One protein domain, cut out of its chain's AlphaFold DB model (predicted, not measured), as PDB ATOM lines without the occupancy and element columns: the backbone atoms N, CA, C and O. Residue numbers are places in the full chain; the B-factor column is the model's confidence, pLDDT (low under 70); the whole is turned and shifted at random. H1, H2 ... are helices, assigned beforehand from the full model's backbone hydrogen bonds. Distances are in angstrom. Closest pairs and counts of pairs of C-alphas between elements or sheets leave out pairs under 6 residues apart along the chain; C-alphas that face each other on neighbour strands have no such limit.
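AT A GLANCE: This is residues 291 to 377 of the 659 residues of an uncharacterized protein of Verticillium dahliae VDG1 (UniProt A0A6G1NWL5). Four helices pack crosswise into a rounded body: H2 and H3 meet in a V packed on H1, the longest helix, and H4 crosses both arms. The printed part has 87 residues with H1, H2, H3, H4 in order, no named strand: all helix, compact, radius of gyration of the C-alphas 12.2 A, spans 32 by 28 by 18 A.

IN THESE COORDINATES: Find C-alpha 296 at (-28.214, 3.115, 56.189); H1 runs 25.9 A to residue 313. H2 is residues 330 to 341, 16.7 A; H3 343 to 353, 15.3 A; H4 361 to 377, 24.3 A, ending at (-28.323, 21.235, 61.279).

HOW THE PARTS SIT: H1 touches H3 at C-alphas Ala 300 and Ile 349, 4.9 A, and H2 at Val 303 and Val 336, 5.7 A. H2 and H3 touch only at the corner, steep tilt of 56 degrees. H4 touches H2 at Leu 331 and His 373, 6.1 A. In each helix every O i to N i+4 pair is within hydrogen-bond range.

THE WHOLE: The printed part has no cut; residues 314 to 329 form a long link. No printed residue is under 70.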
ATOM      1  N   VAL A 291     -30.286   6.426  60.466       86.06
ATOM      2  CA  VAL A 291     -29.981   7.862  60.537       86.06
ATOM      3  C   VAL A 291     -31.201   8.626  60.019       86.06
ATOM      4  O   VAL A 291     -31.789   8.232  59.021       86.06
ATOM      5  N   ASP A 292     -31.605   9.688  60.715       81.56
ATOM      6  CA  ASP A 292     -32.743  10.543  60.327       81.56
ATOM      7  C   ASP A 292     -34.038   9.766  59.981       81.56
ATOM      8  O   ASP A 292     -34.703   9.993  58.976       81.56
ATOM      9  N   GLY A 293     -34.351   8.750  60.796       81.88
ATOM     10  CA  GLY A 293     -35.520   7.878  60.626       81.88
ATOM     11  C   GLY A 293     -35.413   6.812  59.525       81.88
ATOM     12  O   GLY A 293     -36.243   5.906  59.499       81.88
ATOM     13  N   LYS A 294     -34.393   6.854  58.658       89.00
ATOM     14  CA  LYS A 294     -34.212   5.919  57.532       89.00
ATOM     15  C   LYS A 294     -33.016   4.982  57.749       89.00
ATOM     16  O   LYS A 294     -32.086   5.298  58.494       89.00
ATOM     17  N   THR A 295     -33.017   3.809  57.114       90.38
ATOM     18  CA  THR A 295     -31.910   2.843  57.248       90.38
ATOM     19  C   THR A 295     -30.672   3.283  56.462       90.38
ATOM     20  O   THR A 295     -30.775   3.911  55.409       90.38
ATOM     21  N   VAL A 296     -29.477   2.902  56.926       89.56
ATOM     22  CA  VAL A 296     -28.214   3.115  56.189       89.56
ATOM     23  C   VAL A 296     -28.259   2.439  54.812       89.56
ATOM     24  O   VAL A 296     -27.675   2.952  53.861       89.56
ATOM     25  N   LYS A 297     -29.013   1.338  54.683       90.88
ATOM     26  CA  LYS A 297     -29.289   0.685  53.400       90.88
ATOM     27  C   LYS A 297     -30.084   1.562  52.431       90.88
ATOM     28  O   LYS A 297     -29.634   1.738  51.309       90.88
ATOM     29  N   TYR A 298     -31.191   2.169  52.873       92.94
ATOM     30  CA  TYR A 298     -31.982   3.086  52.039       92.94
ATOM     31  C   TYR A 298     -31.103   4.204  51.453       92.94
ATOM     32  O   TYR A 298     -31.143   4.457  50.252       92.94
ATOM     33  N   PHE A 299     -30.238   4.818  52.271       92.62
ATOM     34  CA  PHE A 299     -29.307   5.838  51.776       92.62
ATOM     35  C   PHE A 299     -28.286   5.281  50.775       92.62
ATOM     36  O   PHE A 299     -27.869   6.012  49.880       92.62
ATOM     37  N   ALA A 300     -27.869   4.019  50.901       92.44
ATOM     38  CA  ALA A 300     -26.965   3.393  49.942       92.44
ATOM     39  C   ALA A 300     -27.658   3.107  48.595       92.44
ATOM     40  O   ALA A 300     -27.092   3.428  47.549       92.44
ATOM     41  N   ASP A 301     -28.879   2.567  48.616       93.06
ATOM     42  CA  ASP A 301     -29.650   2.214  47.418       93.06
ATOM     43  C   ASP A 301     -30.073   3.463  46.614       93.06
ATOM     44  O   ASP A 301     -29.867   3.529  45.397       93.06
ATOM     45  N   GLU A 302     -30.571   4.504  47.292       92.69
ATOM     46  CA  GLU A 302     -30.929   5.795  46.680       92.69
ATOM     47  C   GLU A 302     -29.704   6.490  46.070       92.69
ATOM     48  O   GLU A 302     -29.702   6.883  44.901       92.69
ATOM     49  N   VAL A 303     -28.620   6.629  46.848       93.56
ATOM     50  CA  VAL A 303     -27.425   7.350  46.388       93.56
ATOM     51  C   VAL A 303     -26.704   6.583  45.285       93.56
ATOM     52  O   VAL A 303     -26.192   7.220  44.368       93.56
ATOM     53  N   ARG A 304     -26.709   5.242  45.298       93.69
ATOM     54  CA  ARG A 304     -26.267   4.433  44.152       93.69
ATOM     55  C   ARG A 304     -27.056   4.804  42.899       93.69
ATOM     56  O   ARG A 304     -26.444   5.162  41.896       93.69
ATOM     57  N   THR A 305     -28.383   4.744  42.967       90.94
ATOM     58  CA  THR A 305     -29.271   4.979  41.818       90.94
ATOM     59  C   THR A 305     -29.054   6.373  41.226       90.94
ATOM     60  O   THR A 305     -28.869   6.518  40.018       90.94
ATOM     61  N   ILE A 306     -28.954   7.398  42.081       89.44
ATOM     62  CA  ILE A 306     -28.648   8.770  41.652       89.44
ATOM     63  C   ILE A 306     -27.242   8.865  41.036       89.44
ATOM     64  O   ILE A 306     -27.084   9.484  39.986       89.44
ATOM     65  N   LEU A 307     -26.216   8.264  41.649       88.56
ATOM     66  CA  LEU A 307     -24.841   8.307  41.131       88.56
ATOM     67  C   LEU A 307     -24.697   7.598  39.783       88.56
ATOM     68  O   LEU A 307     -23.951   8.083  38.937       88.56
ATOM     69  N   ASP A 308     -25.379   6.474  39.580       88.62
ATOM     70  CA  ASP A 308     -25.288   5.711  38.337       88.62
ATOM     71  C   ASP A 308     -25.996   6.458  37.184       88.62
ATOM     72  O   ASP A 308     -25.433   6.541  36.093       88.62
ATOM     73  N   ILE A 309     -27.129   7.135  37.438       86.81
ATOM     74  CA  ILE A 309     -27.756   8.075  36.480       86.81
ATOM     75  C   ILE A 309     -26.824   9.261  36.182       86.81
ATOM     76  O   ILE A 309     -26.529   9.556  35.023       86.81
ATOM     77  N   VAL A 310     -26.327   9.935  37.226       86.56
ATOM     78  CA  VAL A 310     -25.494  11.141  37.099       86.56
ATOM     79  C   VAL A 310     -24.197  10.859  36.338       86.56
ATOM     80  O   VAL A 310     -23.837  11.628  35.450       86.56
ATOM     81  N   LEU A 311     -23.509   9.756  36.642       84.69
ATOM     82  CA  LEU A 311     -22.240   9.399  36.002       84.69
ATOM     83  C   LEU A 311     -22.427   8.811  34.595       84.69
ATOM     84  O   LEU A 311     -21.504   8.912  33.789       84.69
ATOM     85  N   ALA A 312     -23.598   8.247  34.274       85.88
ATOM     86  CA  ALA A 312     -23.952   7.884  32.902       85.88
ATOM     87  C   ALA A 312     -24.252   9.123  32.037       85.88
ATOM     88  O   ALA A 312     -23.873   9.154  30.869       85.88
ATOM     89  N   THR A 313     -24.898  10.155  32.598       84.44
ATOM     90  CA  THR A 313     -25.181  11.415  31.886       84.44
ATOM     91  C   THR A 313     -23.948  12.320  31.762       84.44
ATOM     92  O   THR A 313     -23.729  12.917  30.712       84.44
ATOM     93  N   ASN A 314     -23.124  12.422  32.811       82.88
ATOM     94  CA  ASN A 314     -21.867  13.171  32.802       82.88
ATOM     95  C   ASN A 314     -20.783  12.451  33.639       82.88
ATOM     96  O   ASN A 314     -20.722  12.630  34.860       82.88
ATOM     97  N   PRO A 315     -19.857  11.710  33.000       84.38
ATOM     98  CA  PRO A 315     -18.752  11.031  33.686       84.38
ATOM     99  C   PRO A 315     -17.776  11.948  34.450       84.38
ATOM    100  O   PRO A 315     -16.957  11.446  35.218       84.38
ATOM    101  N   GLN A 316     -17.829  13.268  34.232       80.62
ATOM    102  CA  GLN A 316     -16.982  14.275  34.889       80.62
ATOM    103  C   GLN A 316     -17.729  15.123  35.938       80.62
ATOM    104  O   GLN A 316     -17.131  16.052  36.479       80.62
ATOM    105  N   GLN A 317     -19.002  14.824  36.239       82.25
ATOM    106  CA  GLN A 317     -19.837  15.628  37.143       82.25
ATOM    107  C   GLN A 317     -19.216  15.795  38.538       82.25
ATOM    108  O   GLN A 317     -18.914  14.808  39.215       82.25
ATOM    109  N   LYS A 318     -19.119  17.041  39.019       82.94
ATOM    110  CA  LYS A 318     -18.627  17.358  40.372       82.94
ATOM    111  C   LYS A 318     -19.746  17.780  41.326       82.94
ATOM    112  O   LYS A 318     -20.831  18.203  40.920       82.94
ATOM    113  N   SER A 319     -19.472  17.702  42.628       83.88
ATOM    114  CA  SER A 319     -20.439  17.999  43.698       83.88
ATOM    115  C   SER A 319     -21.042  19.411  43.655       83.88
ATOM    116  O   SER A 319     -22.198  19.607  44.047       83.88
ATOM    117  N   HIS A 320     -20.290  20.399  43.168       80.19
ATOM    118  CA  HIS A 320     -20.728  21.793  43.059       80.19
ATOM    119  C   HIS A 320     -21.599  22.060  41.822       80.19
ATOM    120  O   HIS A 320     -22.470  22.921  41.880       80.19
ATOM    121  N   GLU A 321     -21.428  21.285  40.750       77.00
ATOM    122  CA  GLU A 321     -22.227  21.366  39.517       77.00
ATOM    123  C   GLU A 321     -23.571  20.627  39.651       77.00
ATOM    124  O   GLU A 321     -24.476  20.818  38.843       77.00
ATOM    125  N   LEU A 322     -23.716  19.760  40.662       81.31
ATOM    126  CA  LEU A 322     -24.950  19.018  40.917       81.31
ATOM    127  C   LEU A 322     -26.062  19.950  41.434       81.31
ATOM    128  O   LEU A 322     -26.068  20.328  42.614       81.31
ATOM    129  N   LEU A 323     -27.012  20.269  40.555       77.50
ATOM    130  CA  LEU A 323     -28.261  20.971  40.857       77.50
ATOM    131  C   LEU A 323     -29.344  19.951  41.272       77.50
ATOM    132  O   LEU A 323     -29.837  19.222  40.413       77.50
ATOM    133  N   PRO A 324     -29.717  19.855  42.563       81.69
ATOM    134  CA  PRO A 324     -30.786  18.960  42.995       81.69
ATOM    135  C   PRO A 324     -32.169  19.507  42.587       81.69
ATOM    136  O   PRO A 324     -32.372  20.726  42.616       81.69
ATOM    137  N   PRO A 325     -33.146  18.640  42.266       79.81
ATOM    138  CA  PRO A 325     -34.541  19.040  42.120       79.81
ATOM    139  C   PRO A 325     -35.105  19.749  43.370       79.81
ATOM    140  O   PRO A 325     -34.707  19.446  44.500       79.81
ATOM    141  N   PRO A 326     -36.067  20.678  43.208       73.50
ATOM    142  CA  PRO A 326     -36.743  21.296  44.343       73.50
ATOM    143  C   PRO A 326     -37.530  20.237  45.130       73.50
ATOM    144  O   PRO A 326     -38.370  19.540  44.568       73.50
ATOM    145  N   GLY A 327     -37.257  20.135  46.433       77.00
ATOM    146  CA  GLY A 327     -37.873  19.146  47.328       77.00
ATOM    147  C   GLY A 327     -37.054  17.868  47.562       77.00
ATOM    148  O   GLY A 327     -37.490  17.028  48.342       77.00
ATOM    149  N   SER A 328     -35.875  17.709  46.947       86.38
ATOM    150  CA  SER A 328     -34.983  16.580  47.253       86.38
ATOM    151  C   SER A 328     -34.497  16.582  48.709       86.38
ATOM    152  O   SER A 328     -34.182  17.631  49.272       86.38
ATOM    153  N   ASP A 329     -34.376  15.385  49.285       88.50
ATOM    154  CA  ASP A 329     -33.849  15.142  50.633       88.50
ATOM    155  C   ASP A 329     -32.427  15.739  50.786       88.50
ATOM    156  O   ASP A 329     -31.520  15.377  50.025       88.50
ATOM    157  N   PRO A 330     -32.197  16.657  51.748       87.69
ATOM    158  CA  PRO A 330     -30.929  17.370  51.863       87.69
ATOM    159  C   PRO A 330     -29.777  16.473  52.335       87.69
ATOM    160  O   PRO A 330     -28.626  16.747  51.993       87.69
ATOM    161  N   LEU A 331     -30.059  15.399  53.081       90.81
ATOM    162  CA  LEU A 331     -29.059  14.442  53.553       90.81
ATOM    163  C   LEU A 331     -28.652  13.482  52.428       90.81
ATOM    164  O   LEU A 331     -27.458  13.242  52.242       90.81
ATOM    165  N   VAL A 332     -29.612  13.023  51.616       91.81
ATOM    166  CA  VAL A 332     -29.336  12.281  50.371       91.81
ATOM    167  C   VAL A 332     -28.500  13.143  49.425       91.81
ATOM    168  O   VAL A 332     -27.433  12.710  48.999       91.81
ATOM    169  N   VAL A 333     -28.900  14.392  49.151       91.12
ATOM    170  CA  VAL A 333     -28.138  15.308  48.279       91.12
ATOM    171  C   VAL A 333     -26.726  15.566  48.819       91.12
ATOM    172  O   VAL A 333     -25.766  15.558  48.045       91.12
ATOM    173  N   ALA A 334     -26.564  15.747  50.133       89.00
ATOM    174  CA  ALA A 334     -25.248  15.892  50.755       89.00
ATOM    175  C   ALA A 334     -24.383  14.626  50.600       89.00
ATOM    176  O   ALA A 334     -23.181  14.738  50.348       89.00
ATOM    177  N   LEU A 335     -24.976  13.429  50.693       92.94
ATOM    178  CA  LEU A 335     -24.265  12.163  50.508       92.94
ATOM    179  C   LEU A 335     -23.909  11.895  49.035       92.94
ATOM    180  O   LEU A 335     -22.776  11.494  48.772       92.94
ATOM    181  N   VAL A 336     -24.792  12.199  48.070       92.94
ATOM    182  CA  VAL A 336     -24.464  12.159  46.626       92.94
ATOM    183  C   VAL A 336     -23.277  13.077  46.340       92.94
ATOM    184  O   VAL A 336     -22.285  12.640  45.759       92.94
ATOM    185  N   LYS A 337     -23.325  14.334  46.806       90.50
ATOM    186  CA  LYS A 337     -22.220  15.294  46.650       90.50
ATOM    187  C   LYS A 337     -20.926  14.767  47.274       90.50
ATOM    188  O   LYS A 337     -19.880  14.801  46.628       90.50
ATOM    189  N   LYS A 338     -20.996  14.186  48.476       91.25
ATOM    190  CA  LYS A 338     -19.838  13.579  49.144       91.25
ATOM    191  C   LYS A 338     -19.269  12.361  48.394       91.25
ATOM    192  O   LYS A 338     -18.056  12.159  48.431       91.25
ATOM    193  N   ALA A 339     -20.109  11.576  47.722       91.44
ATOM    194  CA  ALA A 339     -19.720  10.391  46.958       91.44
ATOM    195  C   ALA A 339     -19.252  10.694  45.518       91.44
ATOM    196  O   ALA A 339     -18.512   9.895  44.943       91.44
ATOM    197  N   LEU A 340     -19.619  11.844  44.943       90.50
ATOM    198  CA  LEU A 340     -18.977  12.365  43.728       90.50
ATOM    199  C   LEU A 340     -17.517  12.759  44.011       90.50
ATOM    200  O   LEU A 340     -16.628  12.397  43.243       90.50
ATOM    201  N   ASP A 341     -17.263  13.421  45.146       90.12
ATOM    202  CA  ASP A 341     -15.923  13.902  45.519       90.12
ATOM    203  C   ASP A 341     -15.017  12.827  46.155       90.12
ATOM    204  O   ASP A 341     -13.795  12.976  46.161       90.12
ATOM    205  N   ASP A 342     -15.576  11.748  46.720       90.69
ATOM    206  CA  ASP A 342     -14.805  10.647  47.316       90.69
ATOM    207  C   ASP A 342     -15.184   9.268  46.755       90.69
ATOM    208  O   ASP A 342     -16.205   8.662  47.101       90.69
ATOM    209  N   ALA A 343     -14.262   8.717  45.964       88.12
ATOM    210  CA  ALA A 343     -14.361   7.377  45.406       88.12
ATOM    211  C   ALA A 343     -14.431   6.259  46.467       88.12
ATOM    212  O   ALA A 343     -14.996   5.203  46.174       88.12
ATOM    213  N   LYS A 344     -13.900   6.456  47.686       90.94
ATOM    214  CA  LYS A 344     -14.025   5.466  48.774       90.94
ATOM    215  C   LYS A 344     -15.469   5.385  49.262       90.94
ATOM    216  O   LYS A 344     -16.046   4.300  49.220       90.94
ATOM    217  N   THR A 345     -16.073   6.526  49.606       91.62
ATOM    218  CA  THR A 345     -17.507   6.641  49.935       91.62
ATOM    219  C   THR A 345     -18.380   6.032  48.826       91.62
ATOM    220  O   THR A 345     -19.236   5.199  49.115       91.62
ATOM    221  N   ARG A 346     -18.117   6.341  47.546       91.69
ATOM    222  CA  ARG A 346     -18.848   5.749  46.402       91.69
ATOM    223  C   ARG A 346     -18.747   4.221  46.323       91.69
ATOM    224  O   ARG A 346     -19.722   3.555  45.989       91.69
ATOM    225  N   THR A 347     -17.571   3.663  46.605       91.38
ATOM    226  CA  THR A 347     -17.326   2.211  46.528       91.38
ATOM    227  C   THR A 347     -17.992   1.479  47.696       91.38
ATOM    228  O   THR A 347     -18.609   0.438  47.498       91.38
ATOM    229  N   MET A 348     -17.931   2.063  48.894       91.94
ATOM    230  CA  MET A 348     -18.621   1.604  50.103       91.94
ATOM    231  C   MET A 348     -20.147   1.581  49.919       91.94
ATOM    232  O   MET A 348     -20.777   0.563  50.187       91.94
ATOM    233  N   ILE A 349     -20.727   2.659  49.377       92.62
ATOM    234  CA  ILE A 349     -22.159   2.746  49.042       92.62
ATOM    235  C   ILE A 349     -22.577   1.620  48.088       92.62
ATOM    236  O   ILE A 349     -23.529   0.901  48.384       92.62
ATOM    237  N   ARG A 350     -21.834   1.403  46.992       92.31
ATOM    238  CA  ARG A 350     -22.122   0.311  46.046       92.31
ATOM    239  C   ARG A 350     -22.058  -1.064  46.715       92.31
ATOM    240  O   ARG A 350     -23.009  -1.824  46.588       92.31
ATOM    241  N   ARG A 351     -21.018  -1.358  47.508       88.25
ATOM    242  CA  ARG A 351     -20.905  -2.634  48.246       88.25
ATOM    243  C   ARG A 351     -22.070  -2.891  49.202       88.25
ATOM    244  O   ARG A 351     -22.533  -4.024  49.300       88.25
ATOM    245  N   ILE A 352     -22.555  -1.857  49.891       89.19
ATOM    246  CA  ILE A 352     -23.720  -1.965  50.781       89.19
ATOM    247  C   ILE A 352     -24.997  -2.248  49.972       89.19
ATOM    248  O   ILE A 352     -25.726  -3.178  50.314       89.19
ATOM    249  N   ALA A 353     -25.226  -1.512  48.878       89.69
ATOM    250  CA  ALA A 353     -26.392  -1.674  48.004       89.69
ATOM    251  C   ALA A 353     -26.412  -3.025  47.256       89.69
ATOM    252  O   ALA A 353     -27.449  -3.671  47.127       89.69
ATOM    253  N   ASP A 354     -25.249  -3.528  46.831       88.19
ATOM    254  CA  ASP A 354     -25.084  -4.874  46.257       88.19
ATOM    255  C   ASP A 354     -25.192  -6.002  47.312       88.19
ATOM    256  O   ASP A 354     -24.984  -7.174  47.003       88.19
ATOM    257  N   ASN A 355     -25.547  -5.676  48.564       82.38
ATOM    258  CA  ASN A 355     -25.666  -6.605  49.696       82.38
ATOM    259  C   ASN A 355     -24.365  -7.408  49.954       82.38
ATOM    260  O   ASN A 355     -24.402  -8.545  50.430       82.38
ATOM    261  N   GLN A 356     -23.205  -6.801  49.665       84.00
ATOM    262  CA  GLN A 356     -21.852  -7.314  49.925       84.00
ATOM    263  C   GLN A 356     -21.007  -6.311  50.753       84.00
ATOM    264  O   GLN A 356     -19.904  -5.942  50.336       84.00
ATOM    265  N   PRO A 357     -21.499  -5.823  51.913       82.25
ATOM    266  CA  PRO A 357     -20.786  -4.831  52.715       82.25
ATOM    267  C   PRO A 357     -19.475  -5.391  53.281       82.25
ATOM    268  O   PRO A 357     -19.431  -6.497  53.827       82.25
ATOM    269  N   GLY A 358     -18.407  -4.594  53.215       78.31
ATOM    270  CA  GLY A 358     -17.183  -4.843  53.974       78.31
ATOM    271  C   GLY A 358     -17.410  -4.737  55.488       78.31
ATOM    272  O   GLY A 358     -18.381  -4.137  55.946       78.31
ATOM    273  N   PHE A 359     -16.491  -5.293  56.282       77.12
ATOM    274  CA  PHE A 359     -16.637  -5.411  57.742       77.12
ATOM    275  C   PHE A 359     -16.920  -4.078  58.468       77.12
ATOM    276  O   PHE A 359     -17.688  -4.060  59.430       77.12
ATOM    277  N   THR A 360     -16.341  -2.964  58.003       84.88
ATOM    278  CA  THR A 360     -16.576  -1.622  58.568       84.88
ATOM    279  C   THR A 360     -17.586  -0.784  57.779       84.88
ATOM    280  O   THR A 360     -18.105   0.182  58.332       84.88
ATOM    281  N   ASP A 361     -17.918  -1.165  56.537       85.12
ATOM    282  CA  ASP A 361     -18.619  -0.317  55.556       85.12
ATOM    283  C   ASP A 361     -19.902   0.311  56.107       85.12
ATOM    284  O   ASP A 361     -20.113   1.514  55.969       85.12
ATOM    285  N   THR A 362     -20.760  -0.478  56.761       85.81
ATOM    286  CA  THR A 362     -22.020   0.036  57.309       85.81
ATOM    287  C   THR A 362     -21.800   1.061  58.421       85.81
ATOM    288  O   THR A 362     -22.526   2.051  58.517       85.81
ATOM    289  N   THR A 363     -20.807   0.818  59.278       86.94
ATOM    290  CA  THR A 363     -20.458   1.684  60.412       86.94
ATOM    291  C   THR A 363     -19.838   2.985  59.913       86.94
ATOM    292  O   THR A 363     -20.202   4.063  60.382       86.94
ATOM    293  N   ASP A 364     -18.957   2.886  58.918       89.94
ATOM    294  CA  ASP A 364     -18.293   4.021  58.285       89.94
ATOM    295  C   ASP A 364     -19.302   4.891  57.515       89.94
ATOM    296  O   ASP A 364     -19.319   6.112  57.689       89.94
ATOM    297  N   LEU A 365     -20.219   4.285  56.743       91.94
ATOM    298  CA  LEU A 365     -21.291   5.022  56.065       91.94
ATOM    299  C   LEU A 365     -22.248   5.682  57.068       91.94
ATOM    300  O   LEU A 365     -22.635   6.833  56.859       91.94
ATOM    301  N   LYS A 366     -22.575   5.021  58.192       91.38
ATOM    302  CA  LYS A 366     -23.354   5.657  59.267       91.38
ATOM    303  C   LYS A 366     -22.622   6.873  59.843       91.38
ATOM    304  O   LYS A 366     -23.234   7.924  59.998       91.38
ATOM    305  N   ALA A 367     -21.319   6.770  60.107       92.94
ATOM    306  CA  ALA A 367     -20.522   7.883  60.625       92.94
ATOM    307  C   ALA A 367     -20.419   9.060  59.631       92.94
ATOM    308  O   ALA A 367     -20.400  10.223  60.044       92.94
ATOM    309  N   ILE A 368     -20.399   8.781  58.320       93.19
ATOM    310  CA  ILE A 368     -20.495   9.803  57.266       93.19
ATOM    311  C   ILE A 368     -21.879  10.471  57.295       93.19
ATOM    312  O   ILE A 368     -21.947  11.700  57.343       93.19
ATOM    313  N   LEU A 369     -22.965   9.692  57.320       93.12
ATOM    314  CA  LEU A 369     -24.344  10.191  57.394       93.12
ATOM    315  C   LEU A 369     -24.588  11.050  58.647       93.12
ATOM    316  O   LEU A 369     -25.065  12.175  58.522       93.12
ATOM    317  N   ASP A 370     -24.184  10.584  59.833       91.25
ATOM    318  CA  ASP A 370     -24.291  11.335  61.094       91.25
ATOM    319  C   ASP A 370     -23.549  12.685  61.014       91.25
ATOM    320  O   ASP A 370     -24.038  13.716  61.486       91.25
ATOM    321  N   LYS A 371     -22.366  12.704  60.378       92.62
ATOM    322  CA  LYS A 371     -21.562  13.920  60.191       92.62
ATOM    323  C   LYS A 371     -22.195  14.895  59.195       92.62
ATOM    324  O   LYS A 371     -22.162  16.099  59.442       92.62
ATOM    325  N   LEU A 372     -22.761  14.399  58.092       91.00
ATOM    326  CA  LEU A 372     -23.471  15.220  57.105       91.00
ATOM    327  C   LEU A 372     -24.763  15.797  57.698       91.00
ATOM    328  O   LEU A 372     -24.996  16.998  57.585       91.00
ATOM    329  N   HIS A 373     -25.544  14.986  58.415       90.50
ATOM    330  CA  HIS A 373     -26.757  15.435  59.097       90.50
ATOM    331  C   HIS A 373     -26.445  16.539  60.122       90.50
ATOM    332  O   HIS A 373     -27.063  17.604  60.100       90.50
ATOM    333  N   LYS A 374     -25.408  16.356  60.951       90.50
ATOM    334  CA  LYS A 374     -24.958  17.392  61.894       90.50
ATOM    335  C   LYS A 374     -24.473  18.672  61.197       90.50
ATOM    336  O   LYS A 374     -24.663  19.757  61.740       90.50
ATOM    337  N   ALA A 375     -23.858  18.571  60.017       88.19
ATOM    338  CA  ALA A 375     -23.442  19.741  59.242       88.19
ATOM    339  C   ALA A 375     -24.643  20.524  58.678       88.19
ATOM    340  O   ALA A 375     -24.633  21.751  58.716       88.19
ATOM    341  N   LEU A 376     -25.693  19.828  58.226       85.50
ATOM    342  CA  LEU A 376     -26.939  20.443  57.756       85.50
ATOM    343  C   LEU A 376     -27.683  21.170  58.890       85.50
ATOM    344  O   LEU A 376     -28.126  22.298  58.697       85.50
ATOM    345  N   GLN A 377     -27.740  20.585  60.092       79.94
ATOM    346  CA  GLN A 377     -28.323  21.235  61.279       79.94
ATOM    347  C   GLN A 377     -27.526  22.460  61.776       79.94
ATOM    348  O   GLN A 377     -28.068  23.286  62.506       79.94
TER     349      GLN A 377